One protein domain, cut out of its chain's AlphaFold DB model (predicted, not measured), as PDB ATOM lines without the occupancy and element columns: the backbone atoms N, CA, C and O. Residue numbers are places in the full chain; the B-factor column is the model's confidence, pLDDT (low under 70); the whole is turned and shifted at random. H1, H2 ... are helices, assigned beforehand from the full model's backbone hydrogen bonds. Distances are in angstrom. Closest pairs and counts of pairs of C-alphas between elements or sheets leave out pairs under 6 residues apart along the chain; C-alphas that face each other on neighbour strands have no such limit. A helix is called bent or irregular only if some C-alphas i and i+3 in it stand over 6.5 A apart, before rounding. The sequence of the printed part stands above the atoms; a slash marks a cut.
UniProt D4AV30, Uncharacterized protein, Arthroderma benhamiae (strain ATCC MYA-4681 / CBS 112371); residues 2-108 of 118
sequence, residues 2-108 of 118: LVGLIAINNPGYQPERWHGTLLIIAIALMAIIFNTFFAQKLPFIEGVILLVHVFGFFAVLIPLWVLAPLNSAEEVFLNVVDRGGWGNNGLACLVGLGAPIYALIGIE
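Overview. This is residues 2 to 108 of the 118 residues of an uncharacterized protein of Arthroderma benhamiae (strain ATCC MYA-4681 / CBS 112371) (UniProt D4AV30). A long helix, H2, bends into an L, and H3, H4 and H5 fold back from its far end, leaving an open frame. H1 sits near the start of arm H2a. The 107 printed residues hold five named helices, no named strand: all helix, extended, radius of gyration of the C-alphas 21.2 A, spans 52 by 42 by 33 A.

Along the chain. H1, residues 2 to 9, begins at C-alpha 2 (15.289, -28.563, -12.223). H2, residues 17 to 67, was assigned as one helix by its hydrogen bonds but is bent, C-alphas 40 and 43 being 7.4 A apart: H2a, 17 to 40, spans 36.0 A, H2b, 43 to 67, 36.6 A. H3 is 73 to 78, H4 89 to 96, H5 98 to 108, ending at C-alpha 108 (5.243, 0.099, -0.869).

Arrangement. H2a and H2b stand at a steep tilt of 66 degrees. H1 and H2a are close but not clearly touching, closest C-alphas Val 3 and Gly 20, 6.7 A. H4 and H5 meet only through their link. O i to N i+4 pairs are within hydrogen-bond range throughout H1, H3 and H4, and in 18 of 20, 20 of 21 and 4 of 7 in H2a, H2b and H5.

Size, cuts and confidence. The printed part has no cut and no long link; pLDDT is under 70 in 23 residues, among them 69 to 81.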
ATOM      1  N   LEU A   2      13.990 -28.153 -11.640       73.81
ATOM      2  CA  LEU A   2      15.289 -28.563 -12.223       73.81
ATOM      3  C   LEU A   2      15.795 -29.958 -11.793       73.81
ATOM      4  O   LEU A   2      16.121 -30.771 -12.647       73.81
ATOM      5  N   VAL A   3      15.790 -30.281 -10.495       78.56
ATOM      6  CA  VAL A   3      16.208 -31.615  -9.999       78.56
ATOM      7  C   VAL A   3      15.296 -32.739 -10.523       78.56
ATOM      8  O   VAL A   3      15.759 -33.843 -10.784       78.56
ATOM      9  N   GLY A   4      14.009 -32.441 -10.748       74.19
ATOM     10  CA  GLY A   4      13.052 -33.390 -11.326       74.19
ATOM     11  C   GLY A   4      13.334 -33.708 -12.796       74.19
ATOM     12  O   GLY A   4      13.221 -34.857 -13.199       74.19
ATOM     13  N   LEU A   5      13.779 -32.723 -13.585       77.50
ATOM     14  CA  LEU A   5      14.220 -32.941 -14.970       77.50
ATOM     15  C   LEU A   5      15.475 -33.826 -15.041       77.50
ATOM     16  O   LEU A   5      15.560 -34.706 -15.895       77.50
ATOM     17  N   ILE A   6      16.421 -33.632 -14.117       77.25
ATOM     18  CA  ILE A   6      17.648 -34.440 -14.026       77.25
ATOM     19  C   ILE A   6      17.317 -35.898 -13.678       77.25
ATOM     20  O   ILE A   6      17.859 -36.811 -14.295       77.25
ATOM     21  N   ALA A   7      16.384 -36.116 -12.747       76.06
ATOM     22  CA  ALA A   7      15.949 -37.453 -12.342       76.06
ATOM     23  C   ALA A   7      15.245 -38.235 -13.466       76.06
ATOM     24  O   ALA A   7      15.364 -39.453 -13.535       76.06
ATOM     25  N   ILE A   8      14.539 -37.548 -14.370       78.06
ATOM     26  CA  ILE A   8      13.894 -38.182 -15.531       78.06
ATOM     27  C   ILE A   8      14.918 -38.518 -16.623       78.06
ATOM     28  O   ILE A   8      14.781 -39.525 -17.312       78.06
ATOM     29  N   ASN A   9      15.947 -37.684 -16.793       83.56
ATOM     30  CA  ASN A   9      16.969 -37.885 -17.819       83.56
ATOM     31  C   ASN A   9      18.028 -38.929 -17.419       83.56
ATOM     32  O   ASN A   9      18.596 -39.580 -18.290       83.56
ATOM     33  N   ASN A  10      18.262 -39.124 -16.116       78.69
ATOM     34  CA  ASN A  10      19.183 -40.127 -15.588       78.69
ATOM     35  C   ASN A  10      18.462 -41.127 -14.667       78.69
ATOM     36  O   ASN A  10      18.262 -40.830 -13.489       78.69
ATOM     37  N   PRO A  11      18.143 -42.345 -15.143       72.81
ATOM     38  CA  PRO A  11      17.369 -43.327 -14.375       72.81
ATOM     39  C   PRO A  11      18.090 -43.885 -13.133       72.81
ATOM     40  O   PRO A  11      17.459 -44.530 -12.302       72.81
ATOM     41  N   GLY A  12      19.397 -43.640 -12.980       76.12
ATOM     42  CA  GLY A  12      20.175 -43.987 -11.782       76.12
ATOM     43  C   GLY A  12      20.370 -42.835 -10.786       76.12
ATOM     44  O   GLY A  12      21.073 -43.006  -9.792       76.12
ATOM     45  N   TYR A  13      19.807 -41.654 -11.047       74.44
ATOM     46  CA  TYR A  13      20.014 -40.476 -10.208       74.44
ATOM     47  C   TYR A  13      19.096 -40.497  -8.982       74.44
ATOM     48  O   TYR A  13      17.877 -40.401  -9.104       74.44
ATOM     49  N   GLN A  14      19.695 -40.578  -7.794       77.44
ATOM     50  CA  GLN A  14      18.988 -40.435  -6.524       77.44
ATOM     51  C   GLN A  14      19.046 -38.965  -6.072       77.44
ATOM     52  O   GLN A  14      20.128 -38.456  -5.756       77.44
ATOM     53  N   PRO A  15      17.914 -38.238  -6.075       67.88
ATOM     54  CA  PRO A  15      17.896 -36.829  -5.716       67.88
ATOM     55  C   PRO A  15      18.119 -36.645  -4.211       67.88
ATOM     56  O   PRO A  15      17.189 -36.690  -3.409       67.88
ATOM     57  N   GLU A  16      19.365 -36.395  -3.817       77.94
ATOM     58  CA  GLU A  16      19.691 -35.990  -2.450       77.94
ATOM     59  C   GLU A  16      19.424 -34.499  -2.184       77.94
ATOM     60  O   GLU A  16      19.529 -33.647  -3.070       77.94
ATOM     61  N   ARG A  17      19.115 -34.161  -0.923       76.69
ATOM     62  CA  ARG A  17      18.753 -32.794  -0.491       76.69
ATOM     63  C   ARG A  17      19.811 -31.745  -0.848       76.69
ATOM     64  O   ARG A  17      19.461 -30.622  -1.203       76.69
ATOM     65  N   TRP A  18      21.089 -32.104  -0.782       81.69
ATOM     66  CA  TRP A  18      22.198 -31.184  -1.036       81.69
ATOM     67  C   TRP A  18      22.408 -30.879  -2.525       81.69
ATOM     68  O   TRP A  18      22.950 -29.822  -2.843       81.69
ATOM     69  N   HIS A  19      21.923 -31.726  -3.444       82.06
ATOM     70  CA  HIS A  19      21.970 -31.432  -4.879       82.06
ATOM     71  C   HIS A  19      21.169 -30.174  -5.218       82.06
ATOM     72  O   HIS A  19      21.621 -29.348  -6.008       82.06
ATOM     73  N   GLY A  20      20.005 -29.995  -4.585       81.88
ATOM     74  CA  GLY A  20      19.209 -28.778  -4.732       81.88
ATOM     75  C   GLY A  20      19.971 -27.547  -4.241       81.88
ATOM     76  O   GLY A  20      20.030 -26.542  -4.944       81.88
ATOM     77  N   THR A  21      20.616 -27.647  -3.077       86.31
ATOM     78  CA  THR A  21      21.370 -26.539  -2.479       86.31
ATOM     79  C   THR A  21      22.569 -26.126  -3.330       86.31
ATOM     80  O   THR A  21      22.734 -24.940  -3.596       86.31
ATOM     81  N   LEU A  22      23.378 -27.077  -3.812       86.19
ATOM     82  CA  LEU A  22      24.519 -26.774  -4.684       86.19
ATOM     83  C   LEU A  22      24.081 -26.138  -6.003       86.19
ATOM     84  O   LEU A  22      24.732 -25.214  -6.485       86.19
ATOM     85  N   LEU A  23      22.965 -26.598  -6.567       87.00
ATOM     86  CA  LEU A  23      22.427 -26.058  -7.809       87.00
ATOM     87  C   LEU A  23      21.909 -24.624  -7.614       87.00
ATOM     88  O   LEU A  23      22.161 -23.763  -8.453       87.00
ATOM     89  N   ILE A  24      21.273 -24.340  -6.473       88.31
ATOM     90  CA  ILE A  24      20.889 -22.978  -6.082       88.31
ATOM     91  C   ILE A  24      22.128 -22.097  -5.890       88.31
ATOM     92  O   ILE A  24      22.153 -20.987  -6.412       88.31
ATOM     93  N   ILE A  25      23.169 -22.581  -5.201       89.69
ATOM     94  CA  ILE A  25      24.424 -21.835  -5.007       89.69
ATOM     95  C   ILE A  25      25.086 -21.533  -6.356       89.69
ATOM     96  O   ILE A  25      25.495 -20.401  -6.595       89.69
ATOM     97  N   ALA A  26      25.149 -22.506  -7.268       88.94
ATOM     98  CA  ALA A  26      25.726 -22.319  -8.596       88.94
ATOM     99  C   ALA A  26      24.954 -21.274  -9.421       88.94
ATOM    100  O   ALA A  26      25.564 -20.385 -10.017       88.94
ATOM    101  N   ILE A  27      23.618 -21.337  -9.415       90.12
ATOM    102  CA  ILE A  27      22.769 -20.340 -10.083       90.12
ATOM    103  C   ILE A  27      22.935 -18.965  -9.431       90.12
ATOM    104  O   ILE A  27      23.027 -17.972 -10.145       90.12
ATOM    105  N   ALA A  28      23.020 -18.891  -8.102       90.00
ATOM    106  CA  ALA A  28      23.223 -17.637  -7.384       90.00
ATOM    107  C   ALA A  28      24.579 -17.000  -7.722       90.00
ATOM    108  O   ALA A  28      24.633 -15.805  -7.993       90.00
ATOM    109  N   LEU A  29      25.660 -17.782  -7.781       92.31
ATOM    110  CA  LEU A  29      26.979 -17.296  -8.200       92.31
ATOM    111  C   LEU A  29      26.961 -16.790  -9.643       92.31
ATOM    112  O   LEU A  29      27.480 -15.710  -9.923       92.31
ATOM    113  N   MET A  30      26.317 -17.532 -10.547       88.62
ATOM    114  CA  MET A  30      26.120 -17.100 -11.929       88.62
ATOM    115  C   MET A  30      25.342 -15.779 -11.976       88.62
ATOM    116  O   MET A  30      25.770 -14.831 -12.626       88.62
ATOM    117  N   ALA A  31      24.237 -15.687 -11.235       85.56
ATOM    118  CA  ALA A  31      23.423 -14.485 -11.147       85.56
ATOM    119  C   ALA A  31      24.209 -13.300 -10.575       85.56
ATOM    120  O   ALA A  31      24.064 -12.202 -11.094       85.56
ATOM    121  N   ILE A  32      25.072 -13.500  -9.574       86.38
ATOM    122  CA  ILE A  32      25.949 -12.451  -9.030       86.38
ATOM    123  C   ILE A  32      26.903 -11.947 -10.111       86.38
ATOM    124  O   ILE A  32      26.967 -10.745 -10.339       86.38
ATOM    125  N   ILE A  33      27.588 -12.849 -10.816       86.62
ATOM    126  CA  ILE A  33      28.515 -12.491 -11.899       86.62
ATOM    127  C   ILE A  33      27.783 -11.679 -12.970       86.62
ATOM    128  O   ILE A  33      28.195 -10.568 -13.305       86.62
ATOM    129  N   PHE A  34      26.661 -12.202 -13.466       81.19
ATOM    130  CA  PHE A  34      25.855 -11.513 -14.465       81.19
ATOM    131  C   PHE A  34      25.345 -10.172 -13.951       81.19
ATOM    132  O   PHE A  34      25.486  -9.184 -14.657       81.19
ATOM    133  N   ASN A  35      24.817 -10.103 -12.732       78.75
ATOM    134  CA  ASN A  35      24.302  -8.869 -12.152       78.75
ATOM    135  C   ASN A  35      25.413  -7.825 -11.975       78.75
ATOM    136  O   ASN A  35      25.200  -6.663 -12.285       78.75
ATOM    137  N   THR A  36      26.628  -8.211 -11.586       81.12
ATOM    138  CA  THR A  36      27.757  -7.276 -11.490       81.12
ATOM    139  C   THR A  36      28.177  -6.728 -12.858       81.12
ATOM    140  O   THR A  36      28.432  -5.532 -12.977       81.12
ATOM    141  N   PHE A  37      28.197  -7.554 -13.910       77.56
ATOM    142  CA  PHE A  37      28.548  -7.103 -15.264       77.56
ATOM    143  C   PHE A  37      27.408  -6.356 -15.982       77.56
ATOM    144  O   PHE A  37      27.661  -5.423 -16.744       77.56
ATOM    145  N   PHE A  38      26.154  -6.741 -15.742       66.06
ATOM    146  CA  PHE A  38      24.958  -6.148 -16.349       66.06
ATOM    147  C   PHE A  38      24.296  -5.070 -15.489       66.06
ATOM    148  O   PHE A  38      23.330  -4.465 -15.952       66.06
ATOM    149  N   ALA A  39      24.821  -4.751 -14.303       64.62
ATOM    150  CA  ALA A  39      24.289  -3.690 -13.446       64.62
ATOM    151  C   ALA A  39      24.149  -2.356 -14.201       64.62
ATOM    152  O   ALA A  39      23.170  -1.637 -14.033       64.62
ATOM    153  N   GLN A  40      25.074  -2.047 -15.115       65.06
ATOM    154  CA  GLN A  40      25.009  -0.829 -15.934       65.06
ATOM    155  C   GLN A  40      23.956  -0.886 -17.058       65.06
ATOM    156  O   GLN A  40      23.586   0.144 -17.616       65.06
ATOM    157  N   LYS A  41      23.466  -2.080 -17.408       66.44
ATOM    158  CA  LYS A  41      22.428  -2.335 -18.422       66.44
ATOM    159  C   LYS A  41      21.037  -2.520 -17.796       66.44
ATOM    160  O   LYS A  41      20.070  -2.635 -18.548       66.44
ATOM    161  N   LEU A  42      20.928  -2.518 -16.461       72.50
ATOM    162  CA  LEU A  42      19.660  -2.615 -15.722       72.50
ATOM    163  C   LEU A  42      18.584  -1.641 -16.236       72.50
ATOM    164  O   LEU A  42      17.490  -2.122 -16.521       72.50
ATOM    165  N   PRO A  43      18.875  -0.344 -16.484       71.25
ATOM    166  CA  PRO A  43      17.851   0.597 -16.951       71.25
ATOM    167  C   PRO A  43      17.292   0.245 -18.339       71.25
ATOM    168  O   PRO A  43      16.134   0.505 -18.647       71.25
ATOM    169  N   PHE A  44      18.115  -0.368 -19.197       76.69
ATOM    170  CA  PHE A  44      17.684  -0.800 -20.526       76.69
ATOM    171  C   PHE A  44      16.830  -2.070 -20.451       76.69
ATOM    172  O   PHE A  44      15.795  -2.165 -21.107       76.69
ATOM    173  N   ILE A  45      17.251  -3.038 -19.634       82.06
ATOM    174  CA  ILE A  45      16.521  -4.295 -19.438       82.06
ATOM    175  C   ILE A  45      15.162  -4.034 -18.788       82.06
ATOM    176  O   ILE A  45      14.174  -4.615 -19.222       82.06
ATOM    177  N   GLU A  46      15.092  -3.134 -17.809       80.50
ATOM    178  CA  GLU A  46      13.841  -2.725 -17.171       80.50
ATOM    179  C   GLU A  46      12.824  -2.206 -18.199       80.50
ATOM    180  O   GLU A  46      11.693  -2.695 -18.254       80.50
ATOM    181  N   GLY A  47      13.245  -1.308 -19.097       82.19
ATOM    182  CA  GLY A  47      12.386  -0.801 -20.172       82.19
ATOM    183  C   GLY A  47      11.916  -1.892 -21.140       82.19
ATOM    184  O   GLY A  47      10.742  -1.926 -21.515       82.19
ATOM    185  N   VAL A  48      12.797  -2.826 -21.513       87.50
ATOM    186  CA  VAL A  48      12.440  -3.960 -22.382       87.50
ATOM    187  C   VAL A  48      11.458  -4.905 -21.687       87.50
ATOM    188  O   VAL A  48      10.500  -5.347 -22.315       87.50
ATOM    189  N   ILE A  49      11.654  -5.197 -20.400       87.50
ATOM    190  CA  ILE A  49      10.757  -6.062 -19.623       87.50
ATOM    191  C   ILE A  49       9.372  -5.431 -19.505       87.50
ATOM    192  O   ILE A  49       8.386  -6.141 -19.702       87.50
ATOM    193  N   LEU A  50       9.281  -4.128 -19.224       86.31
ATOM    194  CA  LEU A  50       8.002  -3.412 -19.182       86.31
ATOM    195  C   LEU A  50       7.295  -3.468 -20.535       86.31
ATOM    196  O   LEU A  50       6.109  -3.785 -20.604       86.31
ATOM    197  N   LEU A  51       8.037  -3.233 -21.617       91.25
ATOM    198  CA  LEU A  51       7.506  -3.306 -22.970       91.25
ATOM    199  C   LEU A  51       6.971  -4.715 -23.279       91.25
ATOM    200  O   LEU A  51       5.823  -4.863 -23.694       91.25
ATOM    201  N   VAL A  52       7.762  -5.754 -23.006       93.38
ATOM    202  CA  VAL A  52       7.354  -7.157 -23.180       93.38
ATOM    203  C   VAL A  52       6.150  -7.512 -22.307       93.38
ATOM    204  O   VAL A  52       5.267  -8.212 -22.790       93.38
ATOM    205  N   HIS A  53       6.059  -7.025 -21.067       88.25
ATOM    206  CA  HIS A  53       4.895  -7.264 -20.205       88.25
ATOM    207  C   HIS A  53       3.621  -6.650 -20.782       88.25
ATOM    208  O   HIS A  53       2.594  -7.326 -20.839       88.25
ATOM    209  N   VAL A  54       3.685  -5.400 -21.246       92.12
ATOM    210  CA  VAL A  54       2.534  -4.717 -21.849       92.12
ATOM    211  C   VAL A  54       2.088  -5.447 -23.116       92.12
ATOM    212  O   VAL A  54       0.915  -5.787 -23.251       92.12
ATOM    213  N   PHE A  55       3.015  -5.765 -24.023       94.00
ATOM    214  CA  PHE A  55       2.681  -6.507 -25.240       94.00
ATOM    215  C   PHE A  55       2.212  -7.936 -24.954       94.00
ATOM    216  O   PHE A  55       1.269  -8.400 -25.589       94.00
ATOM    217  N   GLY A  56       2.820  -8.621 -23.986       90.88
ATOM    218  CA  GLY A  56       2.435  -9.960 -23.549       90.88
ATOM    219  C   GLY A  56       1.024  -9.996 -22.967       90.88
ATOM    220  O   GLY A  56       0.257 -10.905 -23.282       90.88
ATOM    221  N   PHE A  57       0.643  -8.970 -22.201       90.31
ATOM    222  CA  PHE A  57      -0.722  -8.816 -21.706       90.31
ATOM    223  C   PHE A  57      -1.724  -8.767 -22.863       90.31
ATOM    224  O   PHE A  57      -2.676  -9.545 -22.876       90.31
ATOM    225  N   PHE A  58      -1.479  -7.941 -23.884       92.00
ATOM    226  CA  PHE A  58      -2.351  -7.887 -25.063       92.00
ATOM    227  C   PHE A  58      -2.313  -9.172 -25.894       92.00
ATOM    228  O   PHE A  58      -3.351  -9.615 -26.381       92.00
ATOM    229  N   ALA A  59      -1.146  -9.806 -26.019       91.00
ATOM    230  CA  ALA A  59      -0.986 -11.064 -26.738       91.00
ATOM    231  C   ALA A  59      -1.781 -12.218 -26.107       91.00
ATOM    232  O   ALA A  59      -2.172 -13.129 -26.827       91.00
ATOM    233  N   VAL A  60      -2.042 -12.181 -24.797       90.00
ATOM    234  CA  VAL A  60      -2.915 -13.147 -24.106       90.00
ATOM    235  C   VAL A  60      -4.373 -12.680 -24.100       90.00
ATOM    236  O   VAL A  60      -5.278 -13.481 -24.332       90.00
ATOM    237  N   LEU A  61      -4.612 -11.384 -23.884       88.81
ATOM    238  CA  LEU A  61      -5.954 -10.809 -23.810       88.81
ATOM    239  C   LEU A  61      -6.716 -10.935 -25.135       88.81
ATOM    240  O   LEU A  61      -7.886 -11.302 -25.121       88.81
ATOM    241  N   ILE A  62      -6.073 -10.653 -26.273       90.06
ATOM    242  CA  ILE A  62      -6.729 -10.652 -27.590       90.06
ATOM    243  C   ILE A  62      -7.230 -12.057 -27.973       90.06
ATOM    244  O   ILE A  62      -8.409 -12.177 -28.305       90.06
ATOM    245  N   PRO A  63      -6.422 -13.135 -27.902       87.69
ATOM    246  CA  PRO A  63      -6.919 -14.484 -28.152       87.69
ATOM    247  C   PRO A  63      -8.037 -14.881 -27.197       87.69
ATOM    248  O   PRO A  63      -9.037 -15.422 -27.654       87.69
ATOM    249  N   LEU A  64      -7.913 -14.581 -25.898       84.94
ATOM    250  CA  LEU A  64      -8.982 -14.866 -24.939       84.94
ATOM    251  C   LEU A  64     -10.271 -14.130 -25.307       84.94
ATOM    252  O   LEU A  64     -11.333 -14.735 -25.286       84.94
ATOM    253  N   TRP A  65     -10.186 -12.866 -25.713       83.25
ATOM    254  CA  TRP A  65     -11.346 -12.087 -26.139       83.25
ATOM    255  C   TRP A  65     -12.016 -12.652 -27.396       83.25
ATOM    256  O   TRP A  65     -13.238 -12.687 -27.489       83.25
ATOM    257  N   VAL A  66     -11.221 -13.080 -28.378       83.94
ATOM    258  CA  VAL A  66     -11.732 -13.552 -29.675       83.94
ATOM    259  C   VAL A  66     -12.240 -14.996 -29.604       83.94
ATOM    260  O   VAL A  66     -13.188 -15.342 -30.305       83.94
ATOM    261  N   LEU A  67     -11.608 -15.847 -28.791       78.44
ATOM    262  CA  LEU A  67     -11.875 -17.289 -28.744       78.44
ATOM    263  C   LEU A  67     -12.778 -17.711 -27.580       78.44
ATOM    264  O   LEU A  67     -13.300 -18.827 -27.615       78.44
ATOM    265  N   ALA A  68     -12.954 -16.885 -26.542       73.62
ATOM    266  CA  ALA A  68     -13.786 -17.271 -25.410       73.62
ATOM    267  C   ALA A  68     -15.280 -17.205 -25.772       73.62
ATOM    268  O   ALA A  68     -15.768 -16.145 -26.173       73.62
ATOM    269  N   PRO A  69     -16.045 -18.296 -25.579       68.81
ATOM    270  CA  PRO A  69     -17.495 -18.198 -25.539       68.81
ATOM    271  C   PRO A  69     -17.874 -17.295 -24.360       68.81
ATOM    272  O   PRO A  69     -17.463 -17.532 -23.223       68.81
ATOM    273  N   LEU A  70     -18.612 -16.221 -24.644       65.69
ATOM    274  CA  LEU A  70     -19.069 -15.269 -23.636       65.69
ATOM    275  C   LEU A  70     -20.080 -15.970 -22.718       65.69
ATOM    276  O   LEU A  70     -21.265 -16.053 -23.039       65.69
ATOM    277  N   ASN A  71     -19.606 -16.493 -21.589       65.06
ATOM    278  CA  ASN A  71     -20.485 -16.927 -20.508       65.06
ATOM    279  C   ASN A  71     -21.208 -15.705 -19.932       65.06
ATOM    280  O   ASN A  71     -20.710 -14.575 -20.011       65.06
ATOM    281  N   SER A  72     -22.394 -15.910 -19.360       68.62
ATOM    282  CA  SER A  72     -23.127 -14.810 -18.735       68.62
ATOM    283  C   SER A  72     -22.287 -14.208 -17.600       68.62
ATOM    284  O   SER A  72     -21.606 -14.921 -16.860       68.62
ATOM    285  N   ALA A  73     -22.319 -12.881 -17.450       62.44
ATOM    286  CA  ALA A  73     -21.599 -12.202 -16.368       62.44
ATOM    287  C   ALA A  73     -22.006 -12.752 -14.986       62.44
ATOM    288  O   ALA A  73     -21.191 -12.830 -14.074       62.44
ATOM    289  N   GLU A  74     -23.257 -13.196 -14.862       61.72
ATOM    290  CA  GLU A  74     -23.787 -13.842 -13.667       61.72
ATOM    291  C   GLU A  74     -23.027 -15.131 -13.318       61.72
ATOM    292  O   GLU A  74     -22.618 -15.314 -12.176       61.72
ATOM    293  N   GLU A  75     -22.736 -15.983 -14.300       65.81
ATOM    294  CA  GLU A  75     -21.985 -17.218 -14.077       65.81
ATOM    295  C   GLU A  75     -20.515 -16.944 -13.717       65.81
ATOM    296  O   GLU A  75     -19.953 -17.622 -12.864       65.81
ATOM    297  N   VAL A  76     -19.895 -15.911 -14.294       66.88
ATOM    298  CA  VAL A  76     -18.487 -15.568 -14.012       66.88
ATOM    299  C   VAL A  76     -18.307 -14.929 -12.632       66.88
ATOM    300  O   VAL A  76     -17.322 -15.215 -11.952       66.88
ATOM    301  N   PHE A  77     -19.234 -14.063 -12.211       67.38
ATOM    302  CA  PHE A  77     -19.108 -13.322 -10.952       67.38
ATOM    303  C   PHE A  77     -19.780 -14.007  -9.756       67.38
ATOM    304  O   PHE A  77     -19.374 -13.741  -8.625       67.38
ATOM    305  N   LEU A  78     -20.773 -14.880  -9.971       66.62
ATOM    306  CA  LEU A  78     -21.507 -15.531  -8.876       66.62
ATOM    307  C   LEU A  78     -21.149 -17.010  -8.670       66.62
ATOM    308  O   LEU A  78     -21.253 -17.482  -7.537       66.62
ATOM    309  N   ASN A  79     -20.679 -17.746  -9.689       69.00
ATOM    310  CA  ASN A  79     -20.267 -19.146  -9.504       69.00
ATOM    311  C   ASN A  79     -18.790 -19.266  -9.118       69.00
ATOM    312  O   ASN A  79     -17.911 -19.528  -9.940       69.00
ATOM    313  N   VAL A  80     -18.517 -19.155  -7.818       65.00
ATOM    314  CA  VAL A  80     -17.219 -19.537  -7.247       65.00
ATOM    315  C   VAL A  80     -17.187 -21.054  -7.063       65.00
ATOM    316  O   VAL A  80     -17.867 -21.597  -6.195       65.00
ATOM    317  N   VAL A  81     -16.394 -21.741  -7.886       69.19
ATOM    318  CA  VAL A  81     -16.226 -23.200  -7.823       69.19
ATOM    319  C   VAL A  81     -14.895 -23.532  -7.158       69.19
ATOM    320  O   VAL A  81     -13.828 -23.187  -7.671       69.19
ATOM    321  N   ASP A  82     -14.944 -24.249  -6.037       70.38
ATOM    322  CA  ASP A  82     -13.756 -24.803  -5.395       70.38
ATOM    323  C   ASP A  82     -13.189 -25.977  -6.213       70.38
ATOM    324  O   ASP A  82     -13.586 -27.132  -6.064       70.38
ATOM    325  N   ARG A  83     -12.237 -25.675  -7.102       69.88
ATOM    326  CA  ARG A  83     -11.481 -26.684  -7.867       69.88
ATOM    327  C   ARG A  83     -10.286 -27.262  -7.099       69.88
ATOM    328  O   ARG A  83      -9.611 -28.143  -7.624       69.88
ATOM    329  N   GLY A  84      -9.998 -26.750  -5.901       68.25
ATOM    330  CA  GLY A  84      -8.855 -27.155  -5.080       68.25
ATOM    331  C   GLY A  84      -9.201 -28.141  -3.964       68.25
ATOM    332  O   GLY A  84      -8.288 -28.662  -3.332       68.25
ATOM    333  N   GLY A  85     -10.490 -28.420  -3.738       74.00
ATOM    334  CA  GLY A  85     -10.941 -29.334  -2.687       74.00
ATOM    335  C   GLY A  85     -10.747 -28.772  -1.276       74.00
ATOM    336  O   GLY A  85     -10.584 -29.536  -0.327       74.00
ATOM    337  N   TRP A  86     -10.753 -27.447  -1.133       73.19
ATOM    338  CA  TRP A  86     -10.609 -26.724   0.133       73.19
ATOM    339  C   TRP A  86     -11.843 -26.836   1.044       73.19
ATOM    340  O   TRP A  86     -11.799 -26.418   2.200       73.19
ATOM    341  N   GLY A  87     -12.948 -27.392   0.539       72.94
ATOM    342  CA  GLY A  87     -14.158 -27.707   1.302       72.94
ATOM    343  C   GLY A  87     -15.055 -26.498   1.582       72.94
ATOM    344  O   GLY A  87     -16.149 -26.663   2.118       72.94
ATOM    345  N   ASN A  88     -14.619 -25.289   1.215       79.81
ATOM    346  CA  ASN A  88     -15.407 -24.064   1.284       79.81
ATOM    347  C   ASN A  88     -14.910 -23.035   0.254       79.81
ATOM    348  O   ASN A  88     -13.724 -22.692   0.219       79.81
ATOM    349  N   ASN A  89     -15.844 -22.461  -0.507       77.25
ATOM    350  CA  ASN A  89     -15.606 -21.405  -1.493       77.25
ATOM    351  C   ASN A  89     -14.890 -20.175  -0.905       77.25
ATOM    352  O   ASN A  89     -14.078 -19.553  -1.587       77.25
ATOM    353  N   GLY A  90     -15.140 -19.836   0.366       79.94
ATOM    354  CA  GLY A  90     -14.464 -18.720   1.038       79.94
ATOM    355  C   GLY A  90     -12.965 -18.959   1.244       79.94
ATOM    356  O   GLY A  90     -12.156 -18.070   0.988       79.94
ATOM    357  N   LEU A  91     -12.576 -20.178   1.636       81.25
ATOM    358  CA  LEU A  91     -11.165 -20.549   1.791       81.25
ATOM    359  C   LEU A  91     -10.461 -20.620   0.433       81.25
ATOM    360  O   LEU A  91      -9.354 -20.103   0.296       81.25
ATOM    361  N   ALA A  92     -11.128 -21.178  -0.582       80.75
ATOM    362  CA  ALA A  92     -10.613 -21.193  -1.949       80.75
ATOM    363  C   ALA A  92     -10.364 -19.768  -2.483       80.75
ATOM    364  O   ALA A  92      -9.332 -19.511  -3.104       80.75
ATOM    365  N   CYS A  93     -11.260 -18.821  -2.180       80.69
ATOM    366  CA  CYS A  93     -11.092 -17.410  -2.527       80.69
ATOM    367  C   CYS A  93      -9.895 -16.767  -1.801       80.69
ATOM    368  O   CYS A  93      -9.061 -16.135  -2.444       80.69
ATOM    369  N   LEU A  94      -9.747 -16.979  -0.485       83.75
ATOM    370  CA  LEU A  94      -8.626 -16.436   0.297       83.75
ATOM    371  C   LEU A  94      -7.261 -16.946  -0.182       83.75
ATOM    372  O   LEU A  94      -6.312 -16.171  -0.276       83.75
ATOM    373  N   VAL A  95      -7.161 -18.231  -0.529       84.44
ATOM    374  CA  VAL A  95      -5.939 -18.795  -1.124       84.44
ATOM    375  C   VAL A  95      -5.694 -18.202  -2.516       84.44
ATOM    376  O   VAL A  95      -4.557 -17.864  -2.848       84.44
ATOM    377  N   GLY A  96      -6.753 -17.999  -3.307       79.31
ATOM    378  CA  GLY A  96      -6.685 -17.335  -4.612       79.31
ATOM    379  C   GLY A  96      -6.213 -15.877  -4.541       79.31
ATOM    380  O   GLY A  96      -5.501 -15.420  -5.434       79.31
ATOM    381  N   LEU A  97      -6.532 -15.167  -3.454       82.12
ATOM    382  CA  LEU A  97      -6.095 -13.789  -3.204       82.12
ATOM    383  C   LEU A  97      -4.601 -13.660  -2.879       82.12
ATOM    384  O   LEU A  97      -4.060 -12.559  -2.975       82.12
ATOM    385  N   GLY A  98      -3.900 -14.750  -2.557       83.69
ATOM    386  CA  GLY A  98      -2.460 -14.696  -2.306       83.69
ATOM    387  C   GLY A  98      -1.682 -14.139  -3.504       83.69
ATOM    388  O   GLY A  98      -0.867 -13.234  -3.349       83.69
ATOM    389  N   ALA A  99      -1.978 -14.620  -4.713       79.38
ATOM    390  CA  ALA A  99      -1.289 -14.204  -5.936       79.38
ATOM    391  C   ALA A  99      -1.365 -12.686  -6.219       79.38
ATOM    392  O   ALA A  99      -0.309 -12.080  -6.417       79.38
ATOM    393  N   PRO A 100      -2.548 -12.033  -6.211       80.38
ATOM    394  CA  PRO A 100      -2.626 -10.589  -6.413       80.38
ATOM    395  C   PRO A 100      -1.993  -9.783  -5.271       80.38
ATOM    396  O   PRO A 100      -1.429  -8.728  -5.542       80.38
ATOM    397  N   ILE A 101      -2.008 -10.269  -4.021       82.88
ATOM    398  CA  ILE A 101      -1.327  -9.587  -2.904       82.88
ATOM    399  C   ILE A 101       0.182  -9.497  -3.168       82.88
ATOM    400  O   ILE A 101       0.746  -8.414  -3.041       82.88
ATOM    401  N   TYR A 102       0.828 -10.583  -3.609       76.31
ATOM    402  CA  TYR A 102       2.261 -10.559  -3.941       76.31
ATOM    403  C   TYR A 102       2.604  -9.583  -5.073       76.31
ATOM    404  O   TYR A 102       3.681  -8.992  -5.058       76.31
ATOM    405  N   ALA A 103       1.694  -9.376  -6.029       77.44
ATOM    406  CA  ALA A 103       1.888  -8.401  -7.100       77.44
ATOM    407  C   ALA A 103       1.837  -6.940  -6.603       77.44
ATOM    408  O   ALA A 103       2.450  -6.068  -7.215       77.44
ATOM    409  N   LEU A 104       1.140  -6.668  -5.493       72.81
ATOM    410  CA  LEU A 104       0.962  -5.322  -4.935       72.81
ATOM    411  C   LEU A 104       2.082  -4.892  -3.972       72.81
ATOM    412  O   LEU A 104       2.211  -3.697  -3.708       72.81
ATOM    413  N   ILE A 105       2.920  -5.820  -3.495       76.62
ATOM    414  CA  ILE A 105       4.038  -5.531  -2.571       76.62
ATOM    415  C   ILE A 105       5.004  -4.490  -3.165       76.62
ATOM    416  O   ILE A 105       5.510  -3.637  -2.451       76.62
ATOM    417  N   GLY A 106       5.202  -4.462  -4.487       61.72
ATOM    418  CA  GLY A 106       6.106  -3.497  -5.130       61.72
ATOM    419  C   GLY A 106       5.715  -2.016  -4.978       61.72
ATOM    420  O   GLY A 106       6.559  -1.147  -5.184       61.72
ATOM    421  N   ILE A 107       4.465  -1.707  -4.611       60.78
ATOM    422  CA  ILE A 107       3.954  -0.327  -4.493       60.78
ATOM    423  C   ILE A 107       4.449   0.351  -3.200       60.78
ATOM    424  O   ILE A 107       4.513   1.579  -3.125       60.78
ATOM    425  N   GLU A 108       4.872  -0.422  -2.194       61.62
ATOM    426  CA  GLU A 108       5.243   0.099  -0.869       61.62
ATOM    427  C   GLU A 108       6.593   0.840  -0.825       61.62
ATOM    428  O   GLU A 108       6.914   1.493   0.167       61.62
TER     429      GLU A 108